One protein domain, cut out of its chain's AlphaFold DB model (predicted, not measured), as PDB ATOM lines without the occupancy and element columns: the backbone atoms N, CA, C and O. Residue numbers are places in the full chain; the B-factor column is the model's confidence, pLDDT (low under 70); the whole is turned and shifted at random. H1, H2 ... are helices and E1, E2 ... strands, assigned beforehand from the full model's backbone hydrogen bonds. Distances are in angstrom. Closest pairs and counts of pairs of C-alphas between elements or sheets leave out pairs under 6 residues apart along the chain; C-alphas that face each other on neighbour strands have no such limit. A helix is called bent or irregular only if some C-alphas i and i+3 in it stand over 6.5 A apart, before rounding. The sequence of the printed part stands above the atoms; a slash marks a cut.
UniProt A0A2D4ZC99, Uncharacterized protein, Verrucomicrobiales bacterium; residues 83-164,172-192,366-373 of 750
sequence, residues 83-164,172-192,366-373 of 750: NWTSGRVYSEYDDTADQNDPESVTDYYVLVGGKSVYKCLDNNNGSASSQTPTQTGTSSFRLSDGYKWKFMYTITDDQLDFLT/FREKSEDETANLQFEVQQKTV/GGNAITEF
ATOM      1  N   ASN A  83      15.493 -16.899 -46.691       95.62
ATOM      2  CA  ASN A  83      15.833 -16.580 -48.083       95.62
ATOM      3  C   ASN A  83      14.590 -16.694 -48.972       95.62
ATOM      4  O   ASN A  83      13.835 -17.662 -48.855       95.62
ATOM      5  N   TRP A  84      14.424 -15.764 -49.913       96.94
ATOM      6  CA  TRP A  84      13.397 -15.915 -50.938       96.94
ATOM      7  C   TRP A  84      13.727 -17.096 -51.867       96.94
ATOM      8  O   TRP A  84      14.860 -17.289 -52.301       96.94
ATOM      9  N   THR A  85      12.705 -17.875 -52.183       96.38
ATOM     10  CA  THR A  85      12.688 -19.052 -53.054       96.38
ATOM     11  C   THR A  85      11.365 -19.063 -53.823       96.38
ATOM     12  O   THR A  85      10.302 -18.907 -53.217       96.38
ATOM     13  N   SER A  86      11.430 -19.261 -55.143       96.81
ATOM     14  CA  SER A  86      10.245 -19.369 -56.006       96.81
ATOM     15  C   SER A  86       9.419 -20.612 -55.655       96.81
ATOM     16  O   SER A  86       9.973 -21.673 -55.373       96.81
ATOM     17  N   GLY A  87       8.094 -20.487 -55.680       95.88
ATOM     18  CA  GLY A  87       7.142 -21.551 -55.362       95.88
ATOM     19  C   GLY A  87       6.848 -21.728 -53.869       95.88
ATOM     20  O   GLY A  87       6.003 -22.552 -53.523       95.88
ATOM     21  N   ARG A  88       7.501 -20.966 -52.980       94.75
ATOM     22  CA  ARG A  88       7.210 -20.965 -51.539       94.75
ATOM     23  C   ARG A  88       6.081 -19.981 -51.216       94.75
ATOM     24  O   ARG A  88       5.986 -18.913 -51.820       94.75
ATOM     25  N   VAL A  89       5.235 -20.354 -50.260       94.44
ATOM     26  CA  VAL A  89       4.254 -19.457 -49.637       94.44
ATOM     27  C   VAL A  89       4.935 -18.763 -48.464       94.44
ATOM     28  O   VAL A  89       5.550 -19.444 -47.644       94.44
ATOM     29  N   TYR A  90       4.844 -17.436 -48.411       92.88
ATOM     30  CA  TYR A  90       5.312 -16.636 -47.277       92.88
ATOM     31  C   TYR A  90       4.117 -16.120 -46.484       92.88
ATOM     32  O   TYR A  90       3.039 -15.881 -47.037       92.88
ATOM     33  N   SER A  91       4.319 -15.917 -45.190       90.94
ATOM     34  CA  SER A  91       3.388 -15.169 -44.357       90.94
ATOM     35  C   SER A  91       3.317 -13.717 -44.822       90.94
ATOM     36  O   SER A  91       4.218 -13.195 -45.474       90.94
ATOM     37  N   GLU A  92       2.239 -13.046 -44.467       90.12
ATOM     38  CA  GLU A  92       2.064 -11.614 -44.676       90.12
ATOM     39  C   GLU A  92       2.038 -10.895 -43.334       90.12
ATOM     40  O   GLU A  92       1.858 -11.503 -42.278       90.12
ATOM     41  N   TYR A  93       2.245  -9.588 -43.373       90.69
ATOM     42  CA  TYR A  93       2.076  -8.755 -42.200       90.69
ATOM     43  C   TYR A  93       0.611  -8.736 -41.724       90.69
ATOM     44  O   TYR A  93      -0.297  -8.407 -42.491       90.69
ATOM     45  N   ASP A  94       0.414  -9.009 -40.434       89.12
ATOM     46  CA  ASP A  94      -0.853  -8.865 -39.716       89.12
ATOM     47  C   ASP A  94      -0.598  -8.054 -38.433       89.12
ATOM     48  O   ASP A  94       0.295  -8.378 -37.645       89.12
ATOM     49  N   ASP A  95      -1.363  -6.980 -38.245       88.19
ATOM     50  CA  ASP A  95      -1.264  -6.016 -37.143       88.19
ATOM     51  C   ASP A  95      -1.850  -6.525 -35.815       88.19
ATOM     52  O   ASP A  95      -1.705  -5.886 -34.773       88.19
ATOM     53  N   THR A  96      -2.471  -7.702 -35.833       85.75
ATOM     54  CA  THR A  96      -3.019  -8.402 -34.665       85.75
ATOM     55  C   THR A  96      -2.305  -9.716 -34.350       85.75
ATOM     56  O   THR A  96      -2.595 -10.326 -33.320       85.75
ATOM     57  N   ALA A  97      -1.394 -10.169 -35.220       81.56
ATOM     58  CA  ALA A  97      -0.655 -11.408 -35.007       81.56
ATOM     59  C   ALA A  97       0.256 -11.311 -33.778       81.56
ATOM     60  O   ALA A  97       0.966 -10.316 -33.593       81.56
ATOM     61  N   ASP A  98       0.276 -12.372 -32.967       75.25
ATOM     62  CA  ASP A  98       1.193 -12.467 -31.836       75.25
ATOM     63  C   ASP A  98       2.622 -12.657 -32.343       75.25
ATOM     64  O   ASP A  98       2.989 -13.693 -32.895       75.25
ATOM     65  N   GLN A  99       3.432 -11.623 -32.149       64.31
ATOM     66  CA  GLN A  99       4.835 -11.610 -32.541       64.31
ATOM     67  C   GLN A  99       5.740 -12.356 -31.541       64.31
ATOM     68  O   GLN A  99       6.940 -12.473 -31.787       64.31
ATOM     69  N   ASN A 100       5.202 -12.824 -30.408       58.28
ATOM     70  CA  ASN A 100       5.930 -13.604 -29.402       58.28
ATOM     71  C   ASN A 100       5.648 -15.104 -29.488       58.28
ATOM     72  O   ASN A 100       6.224 -15.851 -28.699       58.28
ATOM     73  N   ASP A 101       4.769 -15.545 -30.388       65.50
ATOM     74  CA  ASP A 101       4.465 -16.961 -30.545       65.50
ATOM     75  C   ASP A 101       5.630 -17.659 -31.279       65.50
ATOM     76  O   ASP A 101       5.828 -17.434 -32.477       65.50
ATOM     77  N   PRO A 102       6.426 -18.506 -30.593       55.97
ATOM     78  CA  PRO A 102       7.552 -19.199 -31.211       55.97
ATOM     79  C   PRO A 102       7.107 -20.267 -32.222       55.97
ATOM     80  O   PRO A 102       7.932 -20.717 -33.019       55.97
ATOM     81  N   GLU A 103       5.837 -20.686 -32.196       53.69
ATOM     82  CA  GLU A 103       5.239 -21.574 -33.199       53.69
ATOM     83  C   GLU A 103       4.733 -20.790 -34.421       53.69
ATOM     84  O   GLU A 103       4.655 -21.341 -35.521       53.69
ATOM     85  N   SER A 104       4.498 -19.482 -34.270       56.12
ATOM     86  CA  SER A 104       4.213 -18.533 -35.347       56.12
ATOM     87  C   SER A 104       5.515 -17.925 -35.875       56.12
ATOM     88  O   SER A 104       5.768 -16.725 -35.759       56.12
ATOM     89  N   VAL A 105       6.392 -18.751 -36.461       54.47
ATOM     90  CA  VAL A 105       7.551 -18.240 -37.213       54.47
ATOM     91  C   VAL A 105       7.022 -17.511 -38.445       54.47
ATOM     92  O   VAL A 105       6.849 -18.093 -39.515       54.47
ATOM     93  N   THR A 106       6.719 -16.229 -38.287       67.19
ATOM     94  CA  THR A 106       6.151 -15.426 -39.354       67.19
ATOM     95  C   THR A 106       7.254 -15.049 -40.335       67.19
ATOM     96  O   THR A 106       8.005 -14.095 -40.138       67.19
ATOM     97  N   ASP A 107       7.352 -15.796 -41.425       81.88
ATOM     98  CA  ASP A 107       8.258 -15.544 -42.540       81.88
ATOM     99  C   ASP A 107       7.743 -14.428 -43.471       81.88
ATOM    100  O   ASP A 107       7.913 -14.496 -44.687       81.88
ATOM    101  N   TYR A 108       7.154 -13.365 -42.899       90.44
ATOM    102  CA  TYR A 108       6.670 -12.194 -43.644       90.44
ATOM    103  C   TYR A 108       7.793 -11.295 -44.155       90.44
ATOM    104  O   TYR A 108       7.535 -10.209 -44.666       90.44
ATOM    105  N   TYR A 109       9.048 -11.704 -44.029       93.69
ATOM    106  CA  TYR A 109      10.183 -10.996 -44.587       93.69
ATOM    107  C   TYR A 109      11.147 -11.975 -45.251       93.69
ATOM    108  O   TYR A 109      11.243 -13.143 -44.872       93.69
ATOM    109  N   VAL A 110      11.875 -11.493 -46.257       95.75
ATOM    110  CA  VAL A 110      12.785 -12.319 -47.055       95.75
ATOM    111  C   VAL A 110      14.082 -11.595 -47.391       95.75
ATOM    112  O   VAL A 110      14.086 -10.394 -47.658       95.75
ATOM    113  N   LEU A 111      15.170 -12.360 -47.442       96.56
ATOM    114  CA  LEU A 111      16.466 -11.971 -47.978       96.56
ATOM    115  C   LEU A 111      16.564 -12.376 -49.453       96.56
ATOM    116  O   LEU A 111      16.404 -13.549 -49.805       96.56
ATOM    117  N   VAL A 112      16.878 -11.409 -50.311       96.69
ATOM    118  CA  VAL A 112      17.070 -11.572 -51.756       96.69
ATOM    119  C   VAL A 112      18.495 -11.180 -52.128       96.69
ATOM    120  O   VAL A 112      19.040 -10.192 -51.636       96.69
ATOM    121  N   GLY A 113      19.126 -11.977 -52.995       93.00
ATOM    122  CA  GLY A 113      20.482 -11.702 -53.487       93.00
ATOM    123  C   GLY A 113      21.555 -11.681 -52.392       93.00
ATOM    124  O   GLY A 113      22.635 -11.146 -52.610       93.00
ATOM    125  N   GLY A 114      21.251 -12.216 -51.205       92.38
ATOM    126  CA  GLY A 114      22.146 -12.217 -50.047       92.38
ATOM    127  C   GLY A 114      22.289 -10.871 -49.333       92.38
ATOM    128  O   GLY A 114      23.014 -10.821 -48.345       92.38
ATOM    129  N   LYS A 115      21.607  -9.806 -49.786       93.62
ATOM    130  CA  LYS A 115      21.729  -8.470 -49.177       93.62
ATOM    131  C   LYS A 115      20.411  -7.729 -48.978       93.62
ATOM    132  O   LYS A 115      20.246  -7.088 -47.949       93.62
ATOM    133  N   SER A 116      19.478  -7.775 -49.923       95.19
ATOM    134  CA  SER A 116      18.271  -6.940 -49.866       95.19
ATOM    135  C   SER A 116      17.161  -7.616 -49.069       95.19
ATOM    136  O   SER A 116      16.822  -8.767 -49.342       95.19
ATOM    137  N   VAL A 117      16.580  -6.894 -48.113       96.56
ATOM    138  CA  VAL A 117      15.520  -7.391 -47.233       96.56
ATOM    139  C   VAL A 117      14.188  -6.737 -47.585       96.56
ATOM    140  O   VAL A 117      14.075  -5.512 -47.673       96.56
ATOM    141  N   TYR A 118      13.169  -7.573 -47.773       97.00
ATOM    142  CA  TYR A 118      11.813  -7.167 -48.139       97.00
ATOM    143  C   TYR A 118      10.806  -7.667 -47.115       97.00
ATOM    144  O   TYR A 118      10.965  -8.763 -46.584       97.00
ATOM    145  N   LYS A 119       9.744  -6.893 -46.896       94.88
ATOM    146  CA  LYS A 119       8.579  -7.259 -46.088       94.88
ATOM    147  C   LYS A 119       7.380  -7.560 -46.990       94.88
ATOM    148  O   LYS A 119       7.075  -6.781 -47.893       94.88
ATOM    149  N   CYS A 120       6.711  -8.678 -46.741       94.31
ATOM    150  CA  CYS A 120       5.455  -9.079 -47.354       94.31
ATOM    151  C   CYS A 120       4.306  -8.352 -46.652       94.31
ATOM    152  O   CYS A 120       4.093  -8.514 -45.450       94.31
ATOM    153  N   LEU A 121       3.584  -7.526 -47.401       92.31
ATOM    154  CA  LEU A 121       2.392  -6.822 -46.923       92.31
ATOM    155  C   LEU A 121       1.095  -7.524 -47.337       92.31
ATOM    156  O   LEU A 121       0.050  -7.222 -46.776       92.31
ATOM    157  N   ASP A 122       1.169  -8.399 -48.340       90.81
ATOM    158  CA  ASP A 122       0.058  -9.189 -48.869       90.81
ATOM    159  C   ASP A 122       0.645 -10.395 -49.608       90.81
ATOM    160  O   ASP A 122       1.465 -10.220 -50.523       90.81
ATOM    161  N   ASN A 123       0.257 -11.603 -49.204       92.31
ATOM    162  CA  ASN A 123       0.751 -12.858 -49.775       92.31
ATOM    163  C   ASN A 123      -0.191 -13.466 -50.827       92.31
ATOM    164  O   ASN A 123      -0.096 -14.655 -51.146       92.31
ATOM    165  N   ASN A 124      -1.111 -12.662 -51.365       91.56
ATOM    166  CA  ASN A 124      -2.114 -13.078 -52.335       91.56
ATOM    167  C   ASN A 124      -2.950 -14.269 -51.829       91.56
ATOM    168  O   ASN A 124      -3.067 -15.305 -52.494       91.56
ATOM    169  N   ASN A 125      -3.532 -14.117 -50.636       88.19
ATOM    170  CA  ASN A 125      -4.388 -15.117 -49.989       88.19
ATOM    171  C   ASN A 125      -3.700 -16.489 -49.820       88.19
ATOM    172  O   ASN A 125      -4.312 -17.534 -50.054       88.19
ATOM    173  N   GLY A 126      -2.411 -16.494 -49.471       90.56
ATOM    174  CA  GLY A 126      -1.618 -17.711 -49.262       90.56
ATOM    175  C   GLY A 126      -1.202 -18.441 -50.544       90.56
ATOM    176  O   GLY A 126      -0.848 -19.620 -50.495       90.56
ATOM    177  N   SER A 127      -1.243 -17.773 -51.702       94.12
ATOM    178  CA  SER A 127      -0.746 -18.339 -52.963       94.12
ATOM    179  C   SER A 127       0.780 -18.465 -52.951       94.12
ATOM    180  O   SER A 127       1.461 -17.753 -52.224       94.12
ATOM    181  N   ALA A 128       1.367 -19.344 -53.767       95.94
ATOM    182  CA  ALA A 128       2.827 -19.446 -53.866       95.94
ATOM    183  C   ALA A 128       3.434 -18.217 -54.573       95.94
ATOM    184  O   ALA A 128       2.993 -17.860 -55.668       95.94
ATOM    185  N   SER A 129       4.473 -17.602 -53.992       96.88
ATOM    186  CA  SER A 129       5.215 -16.522 -54.658       96.88
ATOM    187  C   SER A 129       6.037 -17.103 -55.804       96.88
ATOM    188  O   SER A 129       6.796 -18.054 -55.619       96.88
ATOM    189  N   SER A 130       5.905 -16.536 -56.998       97.12
ATOM    190  CA  SER A 130       6.636 -16.978 -58.193       97.12
ATOM    191  C   SER A 130       7.588 -15.913 -58.734       97.12
ATOM    192  O   SER A 130       8.492 -16.254 -59.498       97.12
ATOM    193  N   GLN A 131       7.431 -14.656 -58.312       97.31
ATOM    194  CA  GLN A 131       8.240 -13.517 -58.730       97.31
ATOM    195  C   GLN A 131       9.097 -13.004 -57.573       97.31
ATOM    196  O   GLN A 131       8.608 -12.746 -56.474       97.31
ATOM    197  N   THR A 132      10.392 -12.837 -57.820       96.88
ATOM    198  CA  THR A 132      11.319 -12.280 -56.831       96.88
ATOM    199  C   THR A 132      11.103 -10.771 -56.694       96.88
ATOM    200  O   THR A 132      11.083 -10.083 -57.717       96.88
ATOM    201  N   PRO A 133      10.998 -10.211 -55.475       96.94
ATOM    202  CA  PRO A 133      10.981  -8.764 -55.298       96.94
ATOM    203  C   PRO A 133      12.374  -8.165 -55.552       96.94
ATOM    204  O   PRO A 133      13.374  -8.647 -55.023       96.94
ATOM    205  N   THR A 134      12.438  -7.117 -56.379       95.62
ATOM    206  CA  THR A 134      13.701  -6.471 -56.795       95.62
ATOM    207  C   THR A 134      13.699  -4.943 -56.706       95.62
ATOM    208  O   THR A 134      14.753  -4.335 -56.865       95.62
ATOM    209  N   GLN A 135      12.547  -4.300 -56.474       93.94
ATOM    210  CA  GLN A 135      12.456  -2.836 -56.429       93.94
ATOM    211  C   GLN A 135      12.859  -2.305 -55.049       93.94
ATOM    212  O   GLN A 135      12.259  -2.684 -54.053       93.94
ATOM    213  N   THR A 136      13.810  -1.376 -54.985       91.56
ATOM    214  CA  THR A 136      14.365  -0.841 -53.724       91.56
ATOM    215  C   THR A 136      13.824   0.541 -53.342       91.56
ATOM    216  O   THR A 136      14.454   1.268 -52.580       91.56
ATOM    217  N   GLY A 137      12.677   0.940 -53.903       87.75
ATOM    218  CA  GLY A 137      12.050   2.229 -53.608       87.75
ATOM    219  C   GLY A 137      11.421   2.295 -52.211       87.75
ATOM    220  O   GLY A 137      11.250   1.284 -51.531       87.75
ATOM    221  N   THR A 138      11.020   3.497 -51.798       87.81
ATOM    222  CA  THR A 138      10.403   3.739 -50.481       87.81
ATOM    223  C   THR A 138       8.953   3.254 -50.387       87.81
ATOM    224  O   THR A 138       8.464   2.935 -49.299       87.81
ATOM    225  N   SER A 139       8.261   3.150 -51.521       87.81
ATOM    226  CA  SER A 139       6.873   2.690 -51.609       87.81
ATOM    227  C   SER A 139       6.767   1.168 -51.704       87.81
ATOM    228  O   SER A 139       7.638   0.491 -52.248       87.81
ATOM    229  N   SER A 140       5.652   0.613 -51.224       90.94
ATOM    230  CA  SER A 140       5.298  -0.780 -51.514       90.94
ATOM    231  C   SER A 140       4.925  -0.958 -52.986       90.94
ATOM    232  O   SER A 140       4.314  -0.063 -53.570       90.94
ATOM    233  N   PHE A 141       5.178  -2.132 -53.548       91.75
ATOM    234  CA  PHE A 141       4.855  -2.475 -54.931       91.75
ATOM    235  C   PHE A 141       4.238  -3.873 -55.010       91.75
ATOM    236  O   PHE A 141       4.495  -4.730 -54.163       91.75
ATOM    237  N   ARG A 142       3.410  -4.102 -56.032       91.38
ATOM    238  CA  ARG A 142       2.764  -5.394 -56.283       91.38
ATOM    239  C   ARG A 142       3.380  -6.066 -57.502       91.38
ATOM    240  O   ARG A 142       3.609  -5.408 -58.516       91.38
ATOM    241  N   LEU A 143       3.677  -7.353 -57.386       94.62
ATOM    242  CA  LEU A 143       4.208  -8.174 -58.473       94.62
ATOM    243  C   LEU A 143       3.069  -8.872 -59.227       94.62
ATOM    244  O   LEU A 143       1.927  -8.913 -58.772       94.62
ATOM    245  N   SER A 144       3.376  -9.432 -60.398       93.25
ATOM    246  CA  SER A 144       2.386 -10.115 -61.245       93.25
ATOM    247  C   SER A 144       1.831 -11.409 -60.638       93.25
ATOM    248  O   SER A 144       0.785 -11.876 -61.075       93.25
ATOM    249  N   ASP A 145       2.495 -11.972 -59.625       93.75
ATOM    250  CA  ASP A 145       1.995 -13.100 -58.830       93.75
ATOM    251  C   ASP A 145       1.025 -12.676 -57.711       93.75
ATOM    252  O   ASP A 145       0.557 -13.521 -56.947       93.75
ATOM    253  N   GLY A 146       0.711 -11.380 -57.624       90.56
ATOM    254  CA  GLY A 146      -0.214 -10.798 -56.658       90.56
ATOM    255  C   GLY A 146       0.422 -10.436 -55.319       90.56
ATOM    256  O   GLY A 146      -0.231  -9.775 -54.518       90.56
ATOM    257  N   TYR A 147       1.680 -10.799 -55.059       94.31
ATOM    258  CA  TYR A 147       2.324 -10.426 -53.803       94.31
ATOM    259  C   TYR A 147       2.583  -8.918 -53.739       94.31
ATOM    260  O   TYR A 147       3.084  -8.324 -54.703       94.31
ATOM    261  N   LYS A 148       2.311  -8.305 -52.583       93.06
ATOM    262  CA  LYS A 148       2.701  -6.921 -52.280       93.06
ATOM    263  C   LYS A 148       3.914  -6.929 -51.361       93.06
ATOM    264  O   LYS A 148       3.841  -7.380 -50.219       93.06
ATOM    265  N   TRP A 149       5.020  -6.389 -51.853       95.50
ATOM    266  CA  TRP A 149       6.275  -6.291 -51.120       95.50
ATOM    267  C   TRP A 149       6.612  -4.835 -50.824       95.50
ATOM    268  O   TRP A 149       6.216  -3.918 -51.546       95.50
ATOM    269  N   LYS A 150       7.386  -4.623 -49.767       94.19
ATOM    270  CA  LYS A 150       8.059  -3.357 -49.496       94.19
ATOM    271  C   LYS A 150       9.531  -3.625 -49.212       94.19
ATOM    272  O   LYS A 150       9.857  -4.529 -48.445       94.19
ATOM    273  N   PHE A 151      10.409  -2.849 -49.836       96.25
ATOM    274  CA  PHE A 151      11.828  -2.853 -49.510       96.25
ATOM    275  C   PHE A 151      12.067  -2.206 -48.139       96.25
ATOM    276  O   PHE A 151      11.448  -1.194 -47.811       96.25
ATOM    277  N   MET A 152      12.941  -2.815 -47.339       94.50
ATOM    278  CA  MET A 152      13.205  -2.389 -45.963       94.50
ATOM    279  C   MET A 152      14.617  -1.839 -45.821       94.50
ATOM    280  O   MET A 152      14.797  -0.704 -45.389       94.50
ATOM    281  N   TYR A 153      15.617  -2.642 -46.186       94.19
ATOM    282  CA  TYR A 153      17.023  -2.259 -46.130       94.19
ATOM    283  C   TYR A 153      17.892  -3.217 -46.950       94.19
ATOM    284  O   TYR A 153      17.450  -4.285 -47.383       94.19
ATOM    285  N   THR A 154      19.157  -2.841 -47.123       93.12
ATOM    286  CA  THR A 154      20.203  -3.695 -47.689       93.12
ATOM    287  C   THR A 154      21.263  -3.954 -46.623       93.12
ATOM    288  O   THR A 154      21.729  -3.025 -45.968       93.12
ATOM    289  N   ILE A 155      21.648  -5.217 -46.439       93.19
ATOM    290  CA  ILE A 155      22.792  -5.612 -45.613       93.19
ATOM    291  C   ILE A 155      24.060  -5.081 -46.285       93.19
ATOM    292  O   ILE A 155      24.371  -5.452 -47.420       93.19
ATOM    293  N   THR A 156      24.771  -4.202 -45.586       88.44
ATOM    294  CA  THR A 156      26.031  -3.612 -46.043       88.44
ATOM    295  C   THR A 156      27.193  -4.594 -45.903       88.44
ATOM    296  O   THR A 156      27.093  -5.602 -45.200       88.44
ATOM    297  N   ASP A 157      28.298  -4.335 -46.602       86.38
ATOM    298  CA  ASP A 157      29.425  -5.274 -46.671       86.38
ATOM    299  C   ASP A 157      30.079  -5.533 -45.307       86.38
ATOM    300  O   ASP A 157      30.453  -6.666 -45.016       86.38
ATOM    301  N   ASP A 158      30.129  -4.524 -44.436       81.81
ATOM    302  CA  ASP A 158      30.584  -4.644 -43.045       81.81
ATOM    303  C   ASP A 158      29.670  -5.542 -42.191       81.81
ATOM    304  O   ASP A 158      30.106  -6.125 -41.201       81.81
ATOM    305  N   GLN A 159      28.406  -5.700 -42.591       88.25
ATOM    306  CA  GLN A 159      27.410  -6.488 -41.864       88.25
ATOM    307  C   GLN A 159      27.322  -7.934 -42.359       88.25
ATOM    308  O   GLN A 159      26.790  -8.790 -41.651       88.25
ATOM    309  N   LEU A 160      27.874  -8.250 -43.538       91.19
ATOM    310  CA  LEU A 160      27.887  -9.617 -44.079       91.19
ATOM    311  C   LEU A 160      28.566 -10.616 -43.139       91.19
ATOM    312  O   LEU A 160      28.206 -11.789 -43.117       91.19
ATOM    313  N   ASP A 161      29.492 -10.143 -42.314       89.62
ATOM    314  CA  ASP A 161      30.165 -10.930 -41.286       89.62
ATOM    315  C   ASP A 161      29.208 -11.516 -40.220       89.62
ATOM    316  O   ASP A 161      29.510 -12.552 -39.606       89.62
ATOM    317  N   PHE A 162      28.043 -10.887 -40.028       94.62
ATOM    318  CA  PHE A 162      26.976 -11.314 -39.115       94.62
ATOM    319  C   PHE A 162      25.885 -12.156 -39.793       94.62
ATOM    320  O   PHE A 162      25.003 -12.677 -39.111       94.62
ATOM    321  N   LEU A 163      25.928 -12.311 -41.118       95.12
ATOM    322  CA  LEU A 163      25.005 -13.171 -41.853       95.12
ATOM    323  C   LEU A 163      25.428 -14.640 -41.691       95.12
ATOM    324  O   LEU A 163      26.521 -15.033 -42.091       95.12
ATOM    325  N   THR A 164      24.552 -15.471 -41.129       94.06
ATOM    326  CA  THR A 164      24.772 -16.915 -40.947       94.06
ATOM    327  C   THR A 164      23.739 -17.727 -41.733       94.06
ATOM    328  O   THR A 164      22.917 -17.174 -42.469       94.06
ATOM    329  N   PHE A 172      19.227  -0.119 -37.719       87.62
ATOM    330  CA  PHE A 172      18.584   1.172 -37.888       87.62
ATOM    331  C   PHE A 172      19.663   2.179 -38.283       87.62
ATOM    332  O   PHE A 172      20.761   2.147 -37.725       87.62
ATOM    333  N   ARG A 173      19.370   3.050 -39.250       82.50
ATOM    334  CA  ARG A 173      20.303   4.097 -39.683       82.50
ATOM    335  C   ARG A 173      19.932   5.419 -39.032       82.50
ATOM    336  O   ARG A 173      18.859   5.948 -39.287       82.50
ATOM    337  N   GLU A 174      20.824   5.973 -38.222       74.56
ATOM    338  CA  GLU A 174      20.594   7.279 -37.583       74.56
ATOM    339  C   GLU A 174      20.817   8.453 -38.551       74.56
ATOM    340  O   GLU A 174      20.282   9.546 -38.359       74.56
ATOM    341  N   LYS A 175      21.592   8.232 -39.617       66.00
ATOM    342  CA  LYS A 175      21.967   9.259 -40.590       66.00
ATOM    343  C   LYS A 175      22.245   8.678 -41.974       66.00
ATOM    344  O   LYS A 175      22.428   7.473 -42.135       66.00
ATOM    345  N   SER A 176      22.307   9.584 -42.946       68.88
ATOM    346  CA  SER A 176      22.836   9.334 -44.285       68.88
ATOM    347  C   SER A 176      24.365   9.180 -44.231       68.88
ATOM    348  O   SER A 176      25.042   9.950 -43.546       68.88
ATOM    349  N   GLU A 177      24.898   8.174 -44.927       60.56
ATOM    350  CA  GLU A 177      26.324   7.812 -44.925       60.56
ATOM    351  C   GLU A 177      26.841   7.614 -46.359       60.56
ATOM    352  O   GLU A 177      27.505   8.494 -46.904       60.56
ATOM    353  N   ASP A 178      26.506   6.480 -46.982       66.81
ATOM    354  CA  ASP A 178      26.870   6.101 -48.354       66.81
ATOM    355  C   ASP A 178      25.635   5.719 -49.184       66.81
ATOM    356  O   ASP A 178      24.546   5.585 -48.643       66.81
ATOM    357  N   GLU A 179      25.779   5.516 -50.497       64.88
ATOM    358  CA  GLU A 179      24.651   5.224 -51.400       64.88
ATOM    359  C   GLU A 179      23.778   4.032 -50.952       64.88
ATOM    360  O   GLU A 179      22.551   4.106 -51.029       64.88
ATOM    361  N   THR A 180      24.371   2.952 -50.426       65.25
ATOM    362  CA  THR A 180      23.617   1.760 -49.990       65.25
ATOM    363  C   THR A 180      22.915   2.004 -48.654       65.25
ATOM    364  O   THR A 180      21.745   1.649 -48.495       65.25
ATOM    365  N   ALA A 181      23.604   2.632 -47.701       70.56
ATOM    366  CA  ALA A 181      23.043   3.038 -46.416       70.56
ATOM    367  C   ALA A 181      21.959   4.119 -46.578       70.56
ATOM    368  O   ALA A 181      20.971   4.130 -45.840       70.56
ATOM    369  N   ASN A 182      22.097   4.980 -47.588       77.06
ATOM    370  CA  ASN A 182      21.166   6.059 -47.896       77.06
ATOM    371  C   ASN A 182      19.813   5.530 -48.357       77.06
ATOM    372  O   ASN A 182      18.803   6.082 -47.942       77.06
ATOM    373  N   LEU A 183      19.761   4.426 -49.112       83.75
ATOM    374  CA  LEU A 183      18.483   3.811 -49.493       83.75
ATOM    375  C   LEU A 183      17.661   3.384 -48.270       83.75
ATOM    376  O   LEU A 183      16.464   3.651 -48.205       83.75
ATOM    377  N   GLN A 184      18.291   2.746 -47.275       87.19
ATOM    378  CA  GLN A 184      17.604   2.419 -46.021       87.19
ATOM    379  C   GLN A 184      17.169   3.695 -45.291       87.19
ATOM    380  O   GLN A 184      16.040   3.775 -44.807       87.19
ATOM    381  N   PHE A 185      18.053   4.691 -45.201       83.56
ATOM    382  CA  PHE A 185      17.732   5.951 -44.540       83.56
ATOM    383  C   PHE A 185      16.527   6.646 -45.205       83.56
ATOM    384  O   PHE A 185      15.597   7.046 -44.512       83.56
ATOM    385  N   GLU A 186      16.460   6.694 -46.536       83.69
ATOM    386  CA  GLU A 186      15.317   7.228 -47.289       83.69
ATOM    387  C   GLU A 186      14.014   6.468 -47.013       83.69
ATOM    388  O   GLU A 186      12.964   7.091 -46.832       83.69
ATOM    389  N   VAL A 187      14.067   5.132 -46.935       88.12
ATOM    390  CA  VAL A 187      12.913   4.300 -46.554       88.12
ATOM    391  C   VAL A 187      12.395   4.692 -45.171       88.12
ATOM    392  O   VAL A 187      11.184   4.854 -45.017       88.12
ATOM    393  N   GLN A 188      13.289   4.890 -44.197       87.56
ATOM    394  CA  GLN A 188      12.929   5.289 -42.832       87.56
ATOM    395  C   GLN A 188      12.266   6.677 -42.796       87.56
ATOM    396  O   GLN A 188      11.274   6.865 -42.093       87.56
ATOM    397  N   GLN A 189      12.762   7.631 -43.592       83.31
ATOM    398  CA  GLN A 189      12.249   9.009 -43.628       83.31
ATOM    399  C   GLN A 189      10.924   9.162 -44.392       83.31
ATOM    400  O   GLN A 189      10.177  10.110 -44.164       83.31
ATOM    401  N   LYS A 190      10.614   8.256 -45.328       83.88
ATOM    402  CA  LYS A 190       9.379   8.287 -46.138       83.88
ATOM    403  C   LYS A 190       8.282   7.371 -45.601       83.88
ATOM    404  O   LYS A 190       7.398   6.940 -46.343       83.88
ATOM    405  N   THR A 191       8.344   7.060 -44.317       86.00
ATOM    406  CA  THR A 191       7.314   6.292 -43.633       86.00
ATOM    407  C   THR A 191       6.113   7.151 -43.266       86.00
ATOM    408  O   THR A 191       6.197   8.372 -43.149       86.00
ATOM    409  N   VAL A 192       4.961   6.500 -43.121       87.50
ATOM    410  CA  VAL A 192       3.713   7.147 -42.718       87.50
ATOM    411  C   VAL A 192       3.178   6.391 -41.517       87.50
ATOM    412  O   VAL A 192       2.879   5.201 -41.619       87.50
ATOM    413  N   GLY A 366       8.976   0.324 -42.570       90.06
ATOM    414  CA  GLY A 366      10.348   0.705 -42.902       90.06
ATOM    415  C   GLY A 366      10.949   1.740 -41.954       90.06
ATOM    416  O   GLY A 366      12.115   2.077 -42.120       90.06
ATOM    417  N   GLY A 367      10.187   2.229 -40.968       88.81
ATOM    418  CA  GLY A 367      10.601   3.329 -40.094       88.81
ATOM    419  C   GLY A 367      11.695   2.905 -39.130       88.81
ATOM    420  O   GLY A 367      12.650   3.641 -38.908       88.81
ATOM    421  N   ASN A 368      11.595   1.684 -38.603       90.56
ATOM    422  CA  ASN A 368      12.642   1.069 -37.803       90.56
ATOM    423  C   ASN A 368      12.586  -0.456 -37.946       90.56
ATOM    424  O   ASN A 368      11.761  -1.126 -37.325       90.56
ATOM    425  N   ALA A 369      13.491  -1.007 -38.758       91.50
ATOM    426  CA  ALA A 369      13.533  -2.438 -39.041       91.50
ATOM    427  C   ALA A 369      13.836  -3.298 -37.799       91.50
ATOM    428  O   ALA A 369      13.360  -4.426 -37.727       91.50
ATOM    429  N   ILE A 370      14.574  -2.776 -36.808       91.12
ATOM    430  CA  ILE A 370      14.883  -3.501 -35.562       91.12
ATOM    431  C   ILE A 370      13.585  -3.777 -34.798       91.12
ATOM    432  O   ILE A 370      13.310  -4.919 -34.437       91.12
ATOM    433  N   THR A 371      12.765  -2.747 -34.582       87.81
ATOM    434  CA  THR A 371      11.490  -2.897 -33.865       87.81
ATOM    435  C   THR A 371      10.432  -3.580 -34.723       87.81
ATOM    436  O   THR A 371       9.671  -4.397 -34.222       87.81
ATOM    437  N   GLU A 372      10.388  -3.287 -36.022       88.12
ATOM    438  CA  GLU A 372       9.373  -3.832 -36.925       88.12
ATOM    439  C   GLU A 372       9.549  -5.331 -37.194       88.12
ATOM    440  O   GLU A 372       8.557  -6.030 -37.384       88.12
ATOM    441  N   PHE A 373      10.791  -5.824 -37.190       88.69
ATOM    442  CA  PHE A 373      11.109  -7.251 -37.278       88.69
ATOM    443  C   PHE A 373      11.378  -7.894 -35.927       88.69
ATOM    444  O   PHE A 373      11.879  -9.016 -35.869       88.69
TER     445      PHE A 373
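Overview. This is residues 83 to 164, 172 to 192 and 366 to 373 of the 750 residues of an uncharacterized protein of Verrucomicrobiales bacterium (UniProt A0A2D4ZC99). With little regular structure, this is a small sheet wrapped in long loops: a meander, E1 E2 E3, each strand antiparallel to the one before, with H2 and H3 by E3 and H1 farther out. Of 111 printed residues, 39 are in named elements, three strands then three helices, class mixed. It is compact, radius of gyration of the C-alphas 14.0 A, spanning 38 by 32 by 32 A.

Along the chain. E1, residues 109 to 112, begins at C-alpha 109 (10.183, -10.996, -44.587). E2, 116 to 122, and E3, 148 to 154, each measure 18.4 A. H1 is 157 to 162, only just irregular (C-alphas 158 and 161 are 6.54 A apart); H2, 179 to 189, measures 15.1 A; H3, 369 to 372, ends at C-alpha 372 (9.373, -3.832, -36.925).

Arrangement. Hairpin E1 and E2 has N 110 and O 118 within hydrogen-bond range, 2.9 A; hairpin E2 and E3, N 119 and O 150, 2.8 A. H2 only grazes the sheet; its closest C-alphas to E3 are Gln 184 and Tyr 153, 4.7 A. H3 only grazes it too, Ala 369 and Met 152 closest, 6.9 A. H1 is not on it. O i to N i+4 pairs within range number 0 of 2 in H1, with 2 of 3 at i+3, and 6 of 7 in H2; H3 is too short.

Size, cuts and confidence. The printed part has two cuts: between residues 164 and 172, where 7 residues of the chain are not printed and the C-alphas of 164 and 172 are 19.4 A apart, and between residues 192 and 366, where 173 are not printed and the C-alphas of 192 and 366 are 9.2 A apart. The link E2 to E3 is long. Residues 99 to 106 and 175 to 180 have pLDDT under 70.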